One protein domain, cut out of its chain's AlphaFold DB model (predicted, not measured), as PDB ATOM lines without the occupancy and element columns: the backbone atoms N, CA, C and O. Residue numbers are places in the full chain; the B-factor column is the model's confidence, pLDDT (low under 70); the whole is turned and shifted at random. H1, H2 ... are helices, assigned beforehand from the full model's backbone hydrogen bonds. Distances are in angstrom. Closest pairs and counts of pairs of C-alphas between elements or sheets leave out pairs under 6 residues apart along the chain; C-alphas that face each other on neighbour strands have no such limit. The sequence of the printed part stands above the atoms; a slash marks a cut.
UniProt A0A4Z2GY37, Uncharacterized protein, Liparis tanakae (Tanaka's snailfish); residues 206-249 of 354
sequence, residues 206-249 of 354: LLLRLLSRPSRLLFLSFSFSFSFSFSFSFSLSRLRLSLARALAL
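AT A GLANCE: This is residues 206 to 249 of the 354 residues of an uncharacterized protein of Liparis tanakae (Tanaka's snailfish) (UniProt A0A4Z2GY37). One long helix, H2, makes nearly the whole length of this model, and a short helix, H1, turns off at its first end, so that the two make an L with one very long and one very short arm. The printed part has 44 residues with two named helices, H1 then H2, and no named strand; its class is all helix. It is extended, with a radius of gyration of the C-alphas of 17.5 A, a rod spanning 54 by 15 by 5 A.

HOW THE PARTS SIT: Look first at H2, residues 214 to 249; its residues 221 to 249 stand free. Then find H1, residues 206 to 211, which is about perpendicular to H2, at 80 degrees. They touch only at the corner by their link, and only just, with 3 pairs of C-alphas within 8 A. H2 touches H1 with residues 216 to 217 alone; the closest C-alphas, those of Leu 211 and Leu 217, are 6.2 A apart. In H1 and H2 every O i to N i+4 pair is within hydrogen-bond range.

IN THESE COORDINATES: Find C-alpha 214 at (-1.544, 32.311, 24.309); from there H2 runs 52.0 A to C-alpha 249 at (-9.766, 29.389, 75.559). H1 begins at C-alpha 206, (12.175, 33.007, 29.295), and is 8.5 A long.

THE WHOLE: The C-alphas of Ser 212 and Leu 249, the two farthest apart, are 54.5 A apart. The printed part has no cut, and the link from H1 to H2 is tight. Look for pLDDT under 70 at residue 210 and residues 244 to 249.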
ATOM      1  N   LEU A 206      13.025  34.154  28.962       74.00
ATOM      2  CA  LEU A 206      12.175  33.007  29.295       74.00
ATOM      3  C   LEU A 206      10.717  33.424  29.505       74.00
ATOM      4  O   LEU A 206       9.825  32.775  28.964       74.00
ATOM      5  N   LEU A 207      10.478  34.525  30.226       75.69
ATOM      6  CA  LEU A 207       9.150  35.111  30.416       75.69
ATOM      7  C   LEU A 207       8.515  35.499  29.079       75.69
ATOM      8  O   LEU A 207       7.394  35.083  28.805       75.69
ATOM      9  N   LEU A 208       9.235  36.214  28.214       75.94
ATOM     10  CA  LEU A 208       8.749  36.626  26.893       75.94
ATOM     11  C   LEU A 208       8.455  35.423  25.983       75.94
ATOM     12  O   LEU A 208       7.461  35.413  25.260       75.94
ATOM     13  N   ARG A 209       9.264  34.360  26.063       77.50
ATOM     14  CA  ARG A 209       9.048  33.112  25.309       77.50
ATOM     15  C   ARG A 209       7.926  32.239  25.888       77.50
ATOM     16  O   ARG A 209       7.350  31.422  25.172       77.50
ATOM     17  N   LEU A 210       7.607  32.398  27.172       66.88
ATOM     18  CA  LEU A 210       6.422  31.823  27.815       66.88
ATOM     19  C   LEU A 210       5.154  32.624  27.474       66.88
ATOM     20  O   LEU A 210       4.102  32.019  27.279       66.88
ATOM     21  N   LEU A 211       5.275  33.949  27.335       72.44
ATOM     22  CA  LEU A 211       4.213  34.886  26.950       72.44
ATOM     23  C   LEU A 211       3.836  34.804  25.463       72.44
ATOM     24  O   LEU A 211       2.698  35.091  25.112       72.44
ATOM     25  N   SER A 212       4.742  34.364  24.585       81.56
ATOM     26  CA  SER A 212       4.477  34.307  23.138       81.56
ATOM     27  C   SER A 212       3.495  33.212  22.705       81.56
ATOM     28  O   SER A 212       3.093  33.177  21.542       81.56
ATOM     29  N   ARG A 213       3.081  32.314  23.611       82.88
ATOM     30  CA  ARG A 213       2.054  31.301  23.326       82.88
ATOM     31  C   ARG A 213       0.804  31.559  24.172       82.88
ATOM     32  O   ARG A 213       0.848  31.320  25.380       82.88
ATOM     33  N   PRO A 214      -0.333  31.950  23.566       77.62
ATOM     34  CA  PRO A 214      -1.544  32.311  24.309       77.62
ATOM     35  C   PRO A 214      -2.093  31.151  25.157       77.62
ATOM     36  O   PRO A 214      -2.611  31.372  26.249       77.62
ATOM     37  N   SER A 215      -1.885  29.899  24.731       79.62
ATOM     38  CA  SER A 215      -2.274  28.706  25.498       79.62
ATOM     39  C   SER A 215      -1.510  28.544  26.818       79.62
ATOM     40  O   SER A 215      -2.056  28.026  27.790       79.62
ATOM     41  N   ARG A 216      -0.262  29.024  26.897       74.56
ATOM     42  CA  ARG A 216       0.547  28.961  28.125       74.56
ATOM     43  C   ARG A 216       0.178  30.056  29.116       74.56
ATOM     44  O   ARG A 216       0.311  29.836  30.314       74.56
ATOM     45  N   LEU A 217      -0.337  31.188  28.637       76.00
ATOM     46  CA  LEU A 217      -0.806  32.272  29.500       76.00
ATOM     47  C   LEU A 217      -2.082  31.917  30.249       76.00
ATOM     48  O   LEU A 217      -2.184  32.231  31.431       76.00
ATOM     49  N   LEU A 218      -3.001  31.199  29.602       76.06
ATOM     50  CA  LEU A 218      -4.182  30.654  30.272       76.06
ATOM     51  C   LEU A 218      -3.794  29.623  31.339       76.06
ATOM     52  O   LEU A 218      -4.351  29.620  32.431       76.06
ATOM     53  N   PHE A 219      -2.789  28.789  31.063       75.88
ATOM     54  CA  PHE A 219      -2.315  27.803  32.036       75.88
ATOM     55  C   PHE A 219      -1.599  28.454  33.230       75.88
ATOM     56  O   PHE A 219      -1.794  28.041  34.373       75.88
ATOM     57  N   LEU A 220      -0.802  29.501  32.989       75.00
ATOM     58  CA  LEU A 220      -0.126  30.275  34.035       75.00
ATOM     59  C   LEU A 220      -1.113  31.077  34.884       75.00
ATOM     60  O   LEU A 220      -0.987  31.075  36.106       75.00
ATOM     61  N   SER A 221      -2.110  31.719  34.271       75.75
ATOM     62  CA  SER A 221      -3.136  32.459  35.009       75.75
ATOM     63  C   SER A 221      -4.022  31.522  35.828       75.75
ATOM     64  O   SER A 221      -4.316  31.830  36.983       75.75
ATOM     65  N   PHE A 222      -4.370  30.347  35.291       77.19
ATOM     66  CA  PHE A 222      -5.096  29.312  36.022       77.19
ATOM     67  C   PHE A 222      -4.269  28.757  37.189       77.19
ATOM     68  O   PHE A 222      -4.752  28.722  38.317       77.19
ATOM     69  N   SER A 223      -3.001  28.409  36.958       81.81
ATOM     70  CA  SER A 223      -2.107  27.869  37.996       81.81
ATOM     71  C   SER A 223      -1.819  28.890  39.098       81.81
ATOM     72  O   SER A 223      -1.791  28.543  40.280       81.81
ATOM     73  N   PHE A 224      -1.642  30.159  38.727       75.31
ATOM     74  CA  PHE A 224      -1.456  31.251  39.676       75.31
ATOM     75  C   PHE A 224      -2.727  31.505  40.486       75.31
ATOM     76  O   PHE A 224      -2.660  31.597  41.709       75.31
ATOM     77  N   SER A 225      -3.890  31.543  39.829       77.31
ATOM     78  CA  SER A 225      -5.180  31.720  40.506       77.31
ATOM     79  C   SER A 225      -5.463  30.562  41.458       77.31
ATOM     80  O   SER A 225      -5.818  30.795  42.607       77.31
ATOM     81  N   PHE A 226      -5.214  29.323  41.032       81.25
ATOM     82  CA  PHE A 226      -5.374  28.135  41.865       81.25
ATOM     83  C   PHE A 226      -4.432  28.150  43.076       81.25
ATOM     84  O   PHE A 226      -4.872  27.959  44.208       81.25
ATOM     85  N   SER A 227      -3.148  28.457  42.865       80.50
ATOM     86  CA  SER A 227      -2.152  28.522  43.946       80.50
ATOM     87  C   SER A 227      -2.456  29.645  44.938       80.50
ATOM     88  O   SER A 227      -2.302  29.472  46.150       80.50
ATOM     89  N   PHE A 228      -2.930  30.788  44.438       75.56
ATOM     90  CA  PHE A 228      -3.351  31.914  45.260       75.56
ATOM     91  C   PHE A 228      -4.611  31.573  46.066       75.56
ATOM     92  O   PHE A 228      -4.624  31.763  47.281       75.56
ATOM     93  N   SER A 229      -5.631  30.986  45.434       76.75
ATOM     94  CA  SER A 229      -6.862  30.543  46.097       76.75
ATOM     95  C   SER A 229      -6.607  29.466  47.146       76.75
ATOM     96  O   SER A 229      -7.207  29.511  48.221       76.75
ATOM     97  N   PHE A 230      -5.686  28.537  46.883       77.06
ATOM     98  CA  PHE A 230      -5.302  27.499  47.835       77.06
ATOM     99  C   PHE A 230      -4.545  28.088  49.031       77.06
ATOM    100  O   PHE A 230      -4.903  27.836  50.181       77.06
ATOM    101  N   SER A 231      -3.560  28.955  48.777       76.25
ATOM    102  CA  SER A 231      -2.785  29.624  49.832       76.25
ATOM    103  C   SER A 231      -3.659  30.536  50.697       76.25
ATOM    104  O   SER A 231      -3.501  30.591  51.920       76.25
ATOM    105  N   PHE A 232      -4.620  31.221  50.076       72.81
ATOM    106  CA  PHE A 232      -5.579  32.078  50.762       72.81
ATOM    107  C   PHE A 232      -6.560  31.261  51.610       72.81
ATOM    108  O   PHE A 232      -6.729  31.546  52.795       72.81
ATOM    109  N   SER A 233      -7.128  30.189  51.052       75.50
ATOM    110  CA  SER A 233      -8.010  29.265  51.783       75.50
ATOM    111  C   SER A 233      -7.300  28.627  52.975       75.50
ATOM    112  O   SER A 233      -7.848  28.572  54.077       75.50
ATOM    113  N   PHE A 234      -6.045  28.218  52.793       75.88
ATOM    114  CA  PHE A 234      -5.238  27.647  53.862       75.88
ATOM    115  C   PHE A 234      -4.932  28.673  54.962       75.88
ATOM    116  O   PHE A 234      -5.068  28.372  56.149       75.88
ATOM    117  N   SER A 235      -4.618  29.915  54.592       75.69
ATOM    118  CA  SER A 235      -4.392  31.003  55.551       75.69
ATOM    119  C   SER A 235      -5.659  31.343  56.342       75.69
ATOM    120  O   SER A 235      -5.602  31.490  57.562       75.69
ATOM    121  N   LEU A 236      -6.821  31.375  55.680       71.94
ATOM    122  CA  LEU A 236      -8.113  31.560  56.341       71.94
ATOM    123  C   LEU A 236      -8.466  30.390  57.261       71.94
ATOM    124  O   LEU A 236      -9.005  30.618  58.340       71.94
ATOM    125  N   SER A 237      -8.140  29.152  56.882       76.62
ATOM    126  CA  SER A 237      -8.365  27.983  57.741       76.62
ATOM    127  C   SER A 237      -7.514  28.042  59.013       76.62
ATOM    128  O   SER A 237      -8.027  27.792  60.103       76.62
ATOM    129  N   ARG A 238      -6.252  28.482  58.908       78.12
ATOM    130  CA  ARG A 238      -5.372  28.703  60.064       78.12
ATOM    131  C   ARG A 238      -5.879  29.824  60.957       78.12
ATOM    132  O   ARG A 238      -5.861  29.664  62.171       78.12
ATOM    133  N   LEU A 239      -6.369  30.912  60.365       73.75
ATOM    134  CA  LEU A 239      -6.925  32.039  61.110       73.75
ATOM    135  C   LEU A 239      -8.242  31.664  61.804       73.75
ATOM    136  O   LEU A 239      -8.459  32.030  62.953       73.75
ATOM    137  N   ARG A 240      -9.095  30.867  61.150       77.44
ATOM    138  CA  ARG A 240     -10.299  30.288  61.765       77.44
ATOM    139  C   ARG A 240      -9.946  29.352  62.909       77.44
ATOM    140  O   ARG A 240     -10.564  29.449  63.958       77.44
ATOM    141  N   LEU A 241      -8.948  28.487  62.735       75.00
ATOM    142  CA  LEU A 241      -8.498  27.572  63.780       75.00
ATOM    143  C   LEU A 241      -7.888  28.337  64.963       75.00
ATOM    144  O   LEU A 241      -8.198  28.027  66.109       75.00
ATOM    145  N   SER A 242      -7.063  29.359  64.710       78.62
ATOM    146  CA  SER A 242      -6.473  30.179  65.774       78.62
ATOM    147  C   SER A 242      -7.528  31.000  66.503       78.62
ATOM    148  O   SER A 242      -7.471  31.102  67.722       78.62
ATOM    149  N   LEU A 243      -8.513  31.541  65.783       71.31
ATOM    150  CA  LEU A 243      -9.609  32.312  66.363       71.31
ATOM    151  C   LEU A 243     -10.587  31.413  67.126       71.31
ATOM    152  O   LEU A 243     -10.991  31.763  68.225       71.31
ATOM    153  N   ALA A 244     -10.903  30.224  66.612       66.94
ATOM    154  CA  ALA A 244     -11.700  29.229  67.324       66.94
ATOM    155  C   ALA A 244     -10.986  28.741  68.587       66.94
ATOM    156  O   ALA A 244     -11.620  28.603  69.626       66.94
ATOM    157  N   ARG A 245      -9.665  28.535  68.532       68.19
ATOM    158  CA  ARG A 245      -8.860  28.153  69.698       68.19
ATOM    159  C   ARG A 245      -8.750  29.294  70.709       68.19
ATOM    160  O   ARG A 245      -8.894  29.043  71.899       68.19
ATOM    161  N   ALA A 246      -8.580  30.533  70.249       66.75
ATOM    162  CA  ALA A 246      -8.617  31.717  71.103       66.75
ATOM    163  C   ALA A 246      -9.990  31.883  71.773       66.75
ATOM    164  O   ALA A 246     -10.042  32.130  72.969       66.75
ATOM    165  N   LEU A 247     -11.087  31.659  71.040       63.09
ATOM    166  CA  LEU A 247     -12.453  31.737  71.566       63.09
ATOM    167  C   LEU A 247     -12.826  30.564  72.488       63.09
ATOM    168  O   LEU A 247     -13.593  30.728  73.433       63.09
ATOM    169  N   ALA A 248     -12.293  29.371  72.228       62.62
ATOM    170  CA  ALA A 248     -12.470  28.207  73.094       62.62
ATOM    171  C   ALA A 248     -11.714  28.376  74.418       62.62
ATOM    172  O   ALA A 248     -12.225  27.993  75.468       62.62
ATOM    173  N   LEU A 249     -10.530  28.998  74.373       59.97
ATOM    174  CA  LEU A 249      -9.766  29.389  75.559       59.97
ATOM    175  C   LEU A 249     -10.359  30.628  76.252       59.97
ATOM    176  O   LEU A 249     -10.114  30.836  77.434       59.97
TER     177      LEU A 249